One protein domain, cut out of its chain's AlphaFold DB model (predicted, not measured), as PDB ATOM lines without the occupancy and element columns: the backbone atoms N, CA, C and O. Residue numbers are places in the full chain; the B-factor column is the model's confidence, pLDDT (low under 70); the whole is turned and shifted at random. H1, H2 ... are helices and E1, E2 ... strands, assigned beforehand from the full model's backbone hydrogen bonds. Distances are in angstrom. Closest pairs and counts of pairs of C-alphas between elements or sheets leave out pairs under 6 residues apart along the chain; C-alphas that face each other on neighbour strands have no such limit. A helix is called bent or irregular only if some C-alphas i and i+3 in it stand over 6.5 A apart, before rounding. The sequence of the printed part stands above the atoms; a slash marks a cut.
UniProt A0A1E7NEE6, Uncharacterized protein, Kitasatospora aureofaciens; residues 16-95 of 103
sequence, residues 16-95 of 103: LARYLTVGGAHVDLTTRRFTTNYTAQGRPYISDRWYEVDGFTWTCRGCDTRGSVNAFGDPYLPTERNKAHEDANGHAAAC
ATOM      1  N   LEU A  16     -32.974 -16.966  23.434       94.19
ATOM      2  CA  LEU A  16     -32.610 -17.757  22.257       94.19
ATOM      3  C   LEU A  16     -32.672 -19.262  22.525       94.19
ATOM      4  O   LEU A  16     -33.003 -20.039  21.634       94.19
ATOM      5  N   ALA A  17     -32.316 -19.674  23.740       95.25
ATOM      6  CA  ALA A  17     -32.382 -21.057  24.192       95.25
ATOM      7  C   ALA A  17     -32.522 -21.112  25.713       95.25
ATOM      8  O   ALA A  17     -32.077 -20.209  26.422       95.25
ATOM      9  N   ARG A  18     -33.115 -22.197  26.210       96.25
ATOM     10  CA  ARG A  18     -33.256 -22.469  27.640       96.25
ATOM     11  C   ARG A  18     -32.865 -23.904  27.924       96.25
ATOM     12  O   ARG A  18     -33.344 -24.817  27.254       96.25
ATOM     13  N   TYR A  19     -32.050 -24.087  28.950       96.06
ATOM     14  CA  TYR A  19     -31.603 -25.394  29.417       96.06
ATOM     15  C   TYR A  19     -32.153 -25.662  30.812       96.06
ATOM     16  O   TYR A  19     -32.210 -24.755  31.645       96.06
ATOM     17  N   LEU A  20     -32.563 -26.902  31.070       95.81
ATOM     18  CA  LEU A  20     -33.015 -27.329  32.390       95.81
ATOM     19  C   LEU A  20     -31.810 -27.798  33.207       95.81
ATOM     20  O   LEU A  20     -31.052 -28.661  32.770       95.81
ATOM     21  N   THR A  21     -31.629 -27.215  34.386       96.50
ATOM     22  CA  THR A  21     -30.592 -27.635  35.334       96.50
ATOM     23  C   THR A  21     -30.998 -28.917  36.062       96.50
ATOM     24  O   THR A  21     -32.188 -29.203  36.204       96.50
ATOM     25  N   VAL A  22     -30.031 -29.647  36.623       94.94
ATOM     26  CA  VAL A  22     -30.307 -30.804  37.500       94.94
ATOM     27  C   VAL A  22     -31.138 -30.403  38.728       94.94
ATOM     28  O   VAL A  22     -31.952 -31.187  39.207       94.94
ATOM     29  N   GLY A  23     -30.974 -29.170  39.220       91.50
ATOM     30  CA  GLY A  23     -31.778 -28.609  40.312       91.50
ATOM     31  C   GLY A  23     -33.200 -28.181  39.920       91.50
ATOM     32  O   GLY A  23     -33.935 -27.677  40.765       91.50
ATOM     33  N   GLY A  24     -33.601 -28.334  38.654       92.62
ATOM     34  CA  GLY A  24     -34.924 -27.933  38.162       92.62
ATOM     35  C   GLY A  24     -35.081 -26.433  37.874       92.62
ATOM     36  O   GLY A  24     -36.165 -25.994  37.504       92.62
ATOM     37  N   ALA A  25     -34.019 -25.634  38.011       94.06
ATOM     38  CA  ALA A  25     -33.967 -24.252  37.528       94.06
ATOM     39  C   ALA A  25     -33.679 -24.174  36.017       94.06
ATOM     40  O   ALA A  25     -33.269 -25.160  35.404       94.06
ATOM     41  N   HIS A  26     -33.816 -22.983  35.433       94.62
ATOM     42  CA  HIS A  26     -33.506 -22.716  34.025       94.62
ATOM     43  C   HIS A  26     -32.169 -21.988  33.844       94.62
ATOM     44  O   HIS A  26     -31.804 -21.143  34.660       94.62
ATOM     45  N   VAL A  27     -31.473 -22.264  32.742       96.38
ATOM     46  CA  VAL A  27     -30.397 -21.424  32.198       96.38
ATOM     47  C   VAL A  27     -30.904 -20.784  30.913       96.38
ATOM     48  O   VAL A  27     -31.182 -21.498  29.955       96.38
ATOM     49  N   ASP A  28     -31.020 -19.459  30.899       96.56
ATOM     50  CA  ASP A  28     -31.507 -18.689  29.751       96.56
ATOM     51  C   ASP A  28     -30.323 -18.133  28.965       96.56
ATOM     52  O   ASP A  28     -29.544 -17.362  29.521       96.56
ATOM     53  N   LEU A  29     -30.199 -18.487  27.687       97.19
ATOM     54  CA  LEU A  29     -29.254 -17.883  26.748       97.19
ATOM     55  C   LEU A  29     -29.944 -16.742  25.996       97.19
ATOM     56  O   LEU A  29     -30.981 -16.958  25.369       97.19
ATOM     57  N   THR A  30     -29.358 -15.548  26.011       96.12
ATOM     58  CA  THR A  30     -29.906 -14.338  25.384       96.12
ATOM     59  C   THR A  30     -28.879 -13.659  24.483       96.12
ATOM     60  O   THR A  30     -27.670 -13.893  24.592       96.12
ATOM     61  N   THR A  31     -29.347 -12.775  23.601       94.00
ATOM     62  CA  THR A  31     -28.466 -11.794  22.959       94.00
ATOM     63  C   THR A  31     -28.044 -10.721  23.960       94.00
ATOM     64  O   THR A  31     -28.752 -10.424  24.927       94.00
ATOM     65  N   ARG A  32     -26.871 -10.126  23.738       91.38
ATOM     66  CA  ARG A  32     -26.414  -8.942  24.467       91.38
ATOM     67  C   ARG A  32     -25.592  -8.055  23.549       91.38
ATOM     68  O   ARG A  32     -24.580  -8.502  23.015       91.38
ATOM     69  N   ARG A  33     -26.004  -6.794  23.423       91.94
ATOM     70  CA  ARG A  33     -25.222  -5.763  22.742       91.94
ATOM     71  C   ARG A  33     -24.137  -5.235  23.673       91.94
ATOM     72  O   ARG A  33     -24.413  -4.946  24.839       91.94
ATOM     73  N   PHE A  34     -22.909  -5.142  23.181       88.25
ATOM     74  CA  PHE A  34     -21.779  -4.606  23.936       88.25
ATOM     75  C   PHE A  34     -20.717  -4.024  23.009       88.25
ATOM     76  O   PHE A  34     -20.685  -4.311  21.813       88.25
ATOM     77  N   THR A  35     -19.849  -3.193  23.578       87.69
ATOM     78  CA  THR A  35     -18.707  -2.633  22.864       87.69
ATOM     79  C   THR A  35     -17.493  -3.522  23.084       87.69
ATOM     80  O   THR A  35     -17.140  -3.819  24.223       87.69
ATOM     81  N   THR A  36     -16.841  -3.936  22.006       79.00
ATOM     82  CA  THR A  36     -15.597  -4.701  22.060       79.00
ATOM     83  C   THR A  36     -14.553  -4.090  21.143       79.00
ATOM     84  O   THR A  36     -14.871  -3.482  20.118       79.00
ATOM     85  N   ASN A  37     -13.291  -4.258  21.514       75.56
ATOM     86  CA  ASN A  37     -12.171  -4.019  20.631       75.56
ATOM     87  C   ASN A  37     -11.563  -5.393  20.294       75.56
ATOM     88  O   ASN A  37     -11.010  -6.067  21.162       75.56
ATOM     89  N   TYR A  38     -11.678  -5.821  19.031       63.56
ATOM     90  CA  TYR A  38     -11.252  -7.149  18.554       63.56
ATOM     91  C   TYR A  38      -9.743  -7.440  18.714       63.56
ATOM     92  O   TYR A  38      -9.297  -8.547  18.411       63.56
ATOM     93  N   THR A  39      -8.953  -6.482  19.203       56.34
ATOM     94  CA  THR A  39      -7.503  -6.606  19.420       56.34
ATOM     95  C   THR A  39      -7.117  -7.642  20.480       56.34
ATOM     96  O   THR A  39      -6.034  -8.211  20.379       56.34
ATOM     97  N   ALA A  40      -7.980  -7.947  21.456       53.56
ATOM     98  CA  ALA A  40      -7.613  -8.799  22.595       53.56
ATOM     99  C   ALA A  40      -7.974 -10.295  22.452       53.56
ATOM    100  O   ALA A  40      -7.507 -11.108  23.245       53.56
ATOM    101  N   GLN A  41      -8.795 -10.687  21.467       54.12
ATOM    102  CA  GLN A  41      -9.402 -12.035  21.399       54.12
ATOM    103  C   GLN A  41      -9.130 -12.799  20.082       54.12
ATOM    104  O   GLN A  41      -9.836 -13.748  19.751       54.12
ATOM    105  N   GLY A  42      -8.066 -12.443  19.348       49.41
ATOM    106  CA  GLY A  42      -7.427 -13.362  18.391       49.41
ATOM    107  C   GLY A  42      -7.936 -13.354  16.942       49.41
ATOM    108  O   GLY A  42      -8.235 -14.414  16.392       49.41
ATOM    109  N   ARG A  43      -7.969 -12.195  16.267       52.50
ATOM    110  CA  ARG A  43      -8.132 -12.112  14.795       52.50
ATOM    111  C   ARG A  43      -7.161 -11.089  14.168       52.50
ATOM    112  O   ARG A  43      -6.769 -10.153  14.856       52.50
ATOM    113  N   PRO A  44      -6.753 -11.254  12.889       51.44
ATOM    114  CA  PRO A  44      -5.544 -10.645  12.295       51.44
ATOM    115  C   PRO A  44      -5.555  -9.117  12.103       51.44
ATOM    116  O   PRO A  44      -4.599  -8.572  11.557       51.44
ATOM    117  N   TYR A  45      -6.594  -8.414  12.555       50.81
ATOM    118  CA  TYR A  45      -6.695  -6.960  12.449       50.81
ATOM    119  C   TYR A  45      -6.789  -6.344  13.844       50.81
ATOM    120  O   TYR A  45      -7.870  -6.120  14.384       50.81
ATOM    121  N   ILE A  46      -5.616  -6.086  14.423       54.16
ATOM    122  CA  ILE A  46      -5.453  -5.245  15.607       54.16
ATOM    123  C   ILE A  46      -5.762  -3.809  15.161       54.16
ATOM    124  O   ILE A  46      -5.021  -3.235  14.367       54.16
ATOM    125  N   SER A  47      -6.879  -3.243  15.615       58.41
ATOM    126  CA  SER A  47      -7.212  -1.833  15.401       58.41
ATOM    127  C   SER A  47      -7.649  -1.204  16.717       58.41
ATOM    128  O   SER A  47      -8.426  -1.813  17.446       58.41
ATOM    129  N   ASP A  48      -7.268   0.042  16.986       67.06
ATOM    130  CA  ASP A  48      -7.704   0.780  18.186       67.06
ATOM    131  C   ASP A  48      -9.198   1.164  18.162       67.06
ATOM    132  O   ASP A  48      -9.680   1.932  18.997       67.06
ATOM    133  N   ARG A  49      -9.959   0.648  17.191       72.00
ATOM    134  CA  ARG A  49     -11.377   0.945  17.029       72.00
ATOM    135  C   ARG A  49     -12.224   0.033  17.903       72.00
ATOM    136  O   ARG A  49     -12.093  -1.189  17.898       72.00
ATOM    137  N   TRP A  50     -13.131   0.672  18.623       79.25
ATOM    138  CA  TRP A  50     -14.195   0.027  19.369       79.25
ATOM    139  C   TRP A  50     -15.397  -0.193  18.454       79.25
ATOM    140  O   TRP A  50     -15.772   0.695  17.688       79.25
ATOM    141  N   TYR A  51     -15.999  -1.372  18.544       78.00
ATOM    142  CA  TYR A  51     -17.159  -1.766  17.756       78.00
ATOM    143  C   TYR A  51     -18.296  -2.146  18.690       78.00
ATOM    144  O   TYR A  51     -18.085  -2.878  19.654       78.00
ATOM    145  N   GLU A  52     -19.505  -1.685  18.388       89.38
ATOM    146  CA  GLU A  52     -20.703  -2.262  18.987       89.38
ATOM    147  C   GLU A  52     -21.090  -3.527  18.232       89.38
ATOM    148  O   GLU A  52     -21.187  -3.529  17.004       89.38
ATOM    149  N   VAL A  53     -21.306  -4.602  18.978       87.88
ATOM    150  CA  VAL A  53     -21.643  -5.909  18.429       87.88
ATOM    151  C   VAL A  53     -22.755  -6.550  19.248       87.88
ATOM    152  O   VAL A  53     -22.855  -6.330  20.457       87.88
ATOM    153  N   ASP A  54     -23.565  -7.378  18.594       91.44
ATOM    154  CA  ASP A  54     -24.569  -8.216  19.248       91.44
ATOM    155  C   ASP A  54     -23.995  -9.617  19.467       91.44
ATOM    156  O   ASP A  54     -23.914 -10.427  18.543       91.44
ATOM    157  N   GLY A  55     -23.557  -9.899  20.691       93.00
ATOM    158  CA  GLY A  55     -23.112 -11.232  21.083       93.00
ATOM    159  C   GLY A  55     -24.119 -11.939  21.976       93.00
ATOM    160  O   GLY A  55     -25.329 -11.718  21.879       93.00
ATOM    161  N   PHE A  56     -23.617 -12.805  22.854       95.38
ATOM    162  CA  PHE A  56     -24.448 -13.690  23.664       95.38
ATOM    163  C   PHE A  56     -24.018 -13.703  25.127       95.38
ATOM    164  O   PHE A  56     -22.859 -13.484  25.466       95.38
ATOM    165  N   THR A  57     -24.960 -13.999  26.009       96.44
ATOM    166  CA  THR A  57     -24.692 -14.328  27.412       96.44
ATOM    167  C   THR A  57     -25.774 -15.277  27.898       96.44
ATOM    168  O   THR A  57     -26.891 -15.254  27.385       96.44
ATOM    169  N   TRP A  58     -25.462 -16.117  28.879       97.25
ATOM    170  CA  TRP A  58     -26.464 -16.946  29.540       97.25
ATOM    171  C   TRP A  58     -26.555 -16.607  31.024       97.25
ATOM    172  O   TRP A  58     -25.586 -16.142  31.614       97.25
ATOM    173  N   THR A  59     -27.719 -16.812  31.636       96.06
ATOM    174  CA  THR A  59     -27.934 -16.628  33.079       96.06
ATOM    175  C   THR A  59     -28.627 -17.853  33.662       96.06
ATOM    176  O   THR A  59     -29.694 -18.246  33.192       96.06
ATOM    177  N   CYS A  60     -28.048 -18.442  34.707       95.88
ATOM    178  CA  CYS A  60     -28.699 -19.492  35.483       95.88
ATOM    179  C   CYS A  60     -29.636 -18.880  36.528       95.88
ATOM    180  O   CYS A  60     -29.203 -18.126  37.393       95.88
ATOM    181  N   ARG A  61     -30.915 -19.253  36.500       93.62
ATOM    182  CA  ARG A  61     -31.945 -18.814  37.458       93.62
ATOM    183  C   ARG A  61     -31.907 -19.558  38.798       93.62
ATOM    184  O   ARG A  61     -32.674 -19.232  39.695       93.62
ATOM    185  N   GLY A  62     -31.059 -20.582  38.922       93.50
ATOM    186  CA  GLY A  62     -30.869 -21.324  40.171       93.50
ATOM    187  C   GLY A  62     -29.770 -20.728  41.053       93.50
ATOM    188  O   GLY A  62     -29.943 -20.603  42.261       93.50
ATOM    189  N   CYS A  63     -28.635 -20.352  40.456       94.56
ATOM    190  CA  CYS A  63     -27.438 -19.897  41.176       94.56
ATOM    191  C   CYS A  63     -26.942 -18.494  40.774       94.56
ATOM    192  O   CYS A  63     -25.871 -18.091  41.217       94.56
ATOM    193  N   ASP A  64     -27.671 -17.778  39.911       93.31
ATOM    194  CA  ASP A  64     -27.346 -16.454  39.342       93.31
ATOM    195  C   ASP A  64     -26.033 -16.358  38.555       93.31
ATOM    196  O   ASP A  64     -25.614 -15.265  38.160       93.31
ATOM    197  N   THR A  65     -25.380 -17.486  38.283       94.62
ATOM    198  CA  THR A  65     -24.159 -17.486  37.476       94.62
ATOM    199  C   THR A  65     -24.476 -17.013  36.063       94.62
ATOM    200  O   THR A  65     -25.494 -17.402  35.478       94.62
ATOM    201  N   ARG A  66     -23.584 -16.185  35.512       95.50
ATOM    202  CA  ARG A  66     -23.651 -15.722  34.128       95.50
ATOM    203  C   ARG A  66     -22.515 -16.299  33.300       95.50
ATOM    204  O   ARG A  66     -21.382 -16.388  33.767       95.50
ATOM    205  N   GLY A  67     -22.835 -16.637  32.061       93.94
ATOM    206  CA  GLY A  67     -21.873 -17.056  31.057       93.94
ATOM    207  C   GLY A  67     -21.006 -15.911  30.581       93.94
ATOM    208  O   GLY A  67     -21.523 -14.838  30.257       93.94
ATOM    209  N   SER A  68     -19.706 -16.171  30.507       89.50
ATOM    210  CA  SER A  68     -18.707 -15.233  30.009       89.50
ATOM    211  C   SER A  68     -17.535 -15.973  29.381       89.50
ATOM    212  O   SER A  68     -17.276 -17.133  29.700       89.50
ATOM    213  N   VAL A  69     -16.814 -15.293  28.492       86.25
ATOM    214  CA  VAL A  69     -15.633 -15.862  27.823       86.25
ATOM    215  C   VAL A  69     -14.347 -15.713  28.633       86.25
ATOM    216  O   VAL A  69     -13.329 -16.301  28.269       86.25
ATOM    217  N   ASN A  70     -14.368 -14.928  29.713       83.25
ATOM    218  CA  ASN A  70     -13.218 -14.674  30.574       83.25
ATOM    219  C   ASN A  70     -13.633 -14.296  32.006       83.25
ATOM    220  O   ASN A  70     -14.803 -14.079  32.306       83.25
ATOM    221  N   ALA A  71     -12.641 -14.164  32.891       81.38
ATOM    222  CA  ALA A  71     -12.851 -13.807  34.295       81.38
ATOM    223  C   ALA A  71     -13.428 -12.394  34.515       81.38
ATOM    224  O   ALA A  71     -13.888 -12.094  35.614       81.38
ATOM    225  N   PHE A  72     -13.414 -11.530  33.496       82.44
ATOM    226  CA  PHE A  72     -13.949 -10.169  33.571       82.44
ATOM    227  C   PHE A  72     -15.451 -10.105  33.274       82.44
ATOM    228  O   PHE A  72     -16.061  -9.049  33.431       82.44
ATOM    229  N   GLY A  73     -16.072 -11.230  32.904       85.19
ATOM    230  CA  GLY A  73     -17.503 -11.284  32.625       85.19
ATOM    231  C   GLY A  73     -17.865 -10.846  31.208       85.19
ATOM    232  O   GLY A  73     -19.026 -10.503  30.968       85.19
ATOM    233  N   ASP A  74     -16.905 -10.850  30.277       87.75
ATOM    234  CA  ASP A  74     -17.170 -10.438  28.901       87.75
ATOM    235  C   ASP A  74     -18.181 -11.381  28.229       87.75
ATOM    236  O   ASP A  74     -18.074 -12.607  28.376       87.75
ATOM    237  N   PRO A  75     -19.157 -10.842  27.475       91.56
ATOM    238  CA  PRO A  75     -20.085 -11.662  26.712       91.56
ATOM    239  C   PRO A  75     -19.367 -12.461  25.619       91.56
ATOM    240  O   PRO A  75     -18.290 -12.093  25.152       91.56
ATOM    241  N   TYR A  76     -20.013 -13.525  25.154       92.81
ATOM    242  CA  TYR A  76     -19.571 -14.264  23.975       92.81
ATOM    243  C   TYR A  76     -19.715 -13.388  22.736       92.81
ATOM    244  O   TYR A  76     -20.750 -12.749  22.542       92.81
ATOM    245  N   LEU A  77     -18.701 -13.379  21.875       91.88
ATOM    246  CA  LEU A  77     -18.730 -12.635  20.621       91.88
ATOM    247  C   LEU A  77     -19.820 -13.164  19.668       91.88
ATOM    248  O   LEU A  77     -20.248 -14.317  19.782       91.88
ATOM    249  N   PRO A  78     -20.211 -12.386  18.637       90.50
ATOM    250  CA  PRO A  78     -21.170 -12.841  17.624       90.50
ATOM    251  C   PRO A  78     -20.776 -14.161  16.936       90.50
ATOM    252  O   PRO A  78     -21.632 -14.937  16.519       90.50
ATOM    253  N   THR A  79     -19.470 -14.438  16.830       89.12
ATOM    254  CA  THR A  79     -18.940 -15.676  16.227       89.12
ATOM    255  C   THR A  79     -18.856 -16.853  17.204       89.12
ATOM    256  O   THR A  79     -18.576 -17.970  16.783       89.12
ATOM    257  N   GLU A  80     -19.142 -16.639  18.489       91.94
ATOM    258  CA  GLU A  80     -19.024 -17.635  19.562       91.94
ATOM    259  C   GLU A  80     -20.384 -18.191  20.010       91.94
ATOM    260  O   GLU A  80     -20.507 -18.736  21.107       91.94
ATOM    261  N   ARG A  81     -21.418 -18.106  19.161       94.44
ATOM    262  CA  ARG A  81     -22.758 -18.639  19.461       94.44
ATOM    263  C   ARG A  81     -22.711 -20.083  19.974       94.44
ATOM    264  O   ARG A  81     -23.309 -20.377  21.003       94.44
ATOM    265  N   ASN A  82     -22.004 -20.975  19.277       95.75
ATOM    266  CA  ASN A  82     -21.945 -22.393  19.652       95.75
ATOM    267  C   ASN A  82     -21.291 -22.589  21.022       95.75
ATOM    268  O   ASN A  82     -21.829 -23.312  21.849       95.75
ATOM    269  N   LYS A  83     -20.210 -21.855  21.301       95.44
ATOM    270  CA  LYS A  83     -19.555 -21.861  22.611       95.44
ATOM    271  C   LYS A  83     -20.498 -21.385  23.719       95.44
ATOM    272  O   LYS A  83     -20.559 -21.997  24.776       95.44
ATOM    273  N   ALA A  84     -21.292 -20.343  23.463       96.75
ATOM    274  CA  ALA A  84     -22.292 -19.866  24.418       96.75
ATOM    275  C   ALA A  84     -23.363 -20.932  24.722       96.75
ATOM    276  O   ALA A  84     -23.781 -21.067  25.872       96.75
ATOM    277  N   HIS A  85     -23.790 -21.702  23.713       97.75
ATOM    278  CA  HIS A  85     -24.694 -22.843  23.896       97.75
ATOM    279  C   HIS A  85     -24.035 -23.987  24.678       97.75
ATOM    280  O   HIS A  85     -24.655 -24.534  25.590       97.75
ATOM    281  N   GLU A  86     -22.800 -24.350  24.332       98.00
ATOM    282  CA  GLU A  86     -22.034 -25.410  24.995       98.00
ATOM    283  C   GLU A  86     -21.816 -25.093  26.477       98.00
ATOM    284  O   GLU A  86     -22.135 -25.925  27.324       98.00
ATOM    285  N   ASP A  87     -21.383 -23.874  26.801       97.69
ATOM    286  CA  ASP A  87     -21.170 -23.437  28.181       97.69
ATOM    287  C   ASP A  87     -22.488 -23.369  28.969       97.69
ATOM    288  O   ASP A  87     -22.545 -23.818  30.117       97.69
ATOM    289  N   ALA A  88     -23.569 -22.858  28.361       97.75
ATOM    290  CA  ALA A  88     -24.888 -22.814  29.000       97.75
ATOM    291  C   ALA A  88     -25.404 -24.225  29.329       97.75
ATOM    292  O   ALA A  88     -25.871 -24.479  30.444       97.75
ATOM    293  N   ASN A  89     -25.291 -25.150  28.374       98.00
ATOM    294  CA  ASN A  89     -25.687 -26.543  28.551       98.00
ATOM    295  C   ASN A  89     -24.788 -27.268  29.564       98.00
ATOM    296  O   ASN A  89     -25.285 -27.997  30.419       98.00
ATOM    297  N   GLY A  90     -23.475 -27.034  29.508       97.81
ATOM    298  CA  GLY A  90     -22.505 -27.587  30.451       97.81
ATOM    299  C   GLY A  90     -22.786 -27.139  31.884       97.81
ATOM    300  O   GLY A  90     -22.812 -27.965  32.798       97.81
ATOM    301  N   HIS A  91     -23.097 -25.855  32.082       97.19
ATOM    302  CA  HIS A  91     -23.536 -25.358  33.382       97.19
ATOM    303  C   HIS A  91     -24.844 -26.023  33.826       97.19
ATOM    304  O   HIS A  91     -24.945 -26.471  34.969       97.19
ATOM    305  N   ALA A  92     -25.838 -26.123  32.940       97.38
ATOM    306  CA  ALA A  92     -27.116 -26.753  33.262       97.38
ATOM    307  C   ALA A  92     -26.952 -28.218  33.704       97.38
ATOM    308  O   ALA A  92     -27.528 -28.624  34.715       97.38
ATOM    309  N   ALA A  93     -26.092 -28.978  33.023       97.44
ATOM    310  CA  ALA A  93     -25.801 -30.372  33.348       97.44
ATOM    311  C   ALA A  93     -25.153 -30.570  34.735       97.44
ATOM    312  O   ALA A  93     -25.269 -31.647  35.318       97.44
ATOM    313  N   ALA A  94     -24.486 -29.547  35.282       96.38
ATOM    314  CA  ALA A  94     -23.815 -29.617  36.583       96.38
ATOM    315  C   ALA A  94     -24.580 -28.913  37.718       96.38
ATOM    316  O   ALA A  94     -24.436 -29.285  38.887       96.38
ATOM    317  N   CYS A  95     -25.371 -27.887  37.401       96.00
ATOM    318  CA  CYS A  95     -26.006 -27.032  38.397       96.00
ATOM    319  C   CYS A  95     -27.127 -27.771  39.140       96.00
ATOM    320  O   CYS A  95     -28.117 -28.207  38.552       96.00
TER     321      CYS A  95
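This is residues 16 to 95 of the 103 residues of an uncharacterized protein of Kitasatospora aureofaciens (UniProt A0A1E7NEE6). Picture a narrow antiparallel sheet of three strands with one helix, H1, packed over one face, in two layers. The long hairpin of E2 and E3 bends partway, and the loop of residues 37 to 50 at its tip lies at one end of the rod-shaped whole. The 80 printed residues hold three named strands and one named helix, along the chain E1, E2, E3, H1, of mixed class; the sheet's order is E1, E2, E3. The whole is only just compact, close to loose, with a radius of gyration of the C-alphas of 13.7 A and spans of 44 by 20 by 18 A.

Find C-alpha 16 at (-32.610, -17.757, 22.257), where E1, residues 16 to 20, begins. E2, residues 26 to 36, runs 28.1 A and bends by 60 degrees at residue 33. E3, residues 51 to 60, runs 27.6 A and bends by 51 degrees at residue 54. H1, residues 78 to 94, runs 25.5 A to C-alpha 94 at (-23.815, -29.617, 36.583); it is irregular, with C-alphas 79 and 82 8.1 A apart.

The strands form a meander, each the antiparallel neighbour of the one before. Between E1 and E2, a hairpin, look for N 19 and O 27 at 2.9 A. Between E2 and E3, also a hairpin, find N 30 and O 57 at 2.8 A. H1 is on the sheet at a height of 8.5 A, over E2 and E3, only just slantwise to the strands at 31 degrees to E2 on the local plane. The closest C-alphas of E3 and H1 are Gly 55 and Pro 78, 4.3 A apart. In H1, 11 of 13 O i to N i+4 pairs are within hydrogen-bond range.

The C-alphas of Gly 24 and Ser 47 are the two farthest apart, at 44.4 A. The printed part has no cut; E1 to E2 is a tight link, while E2 to E3 and E3 to H1 are long. Look at residues 38 to 48 for pLDDT under 70.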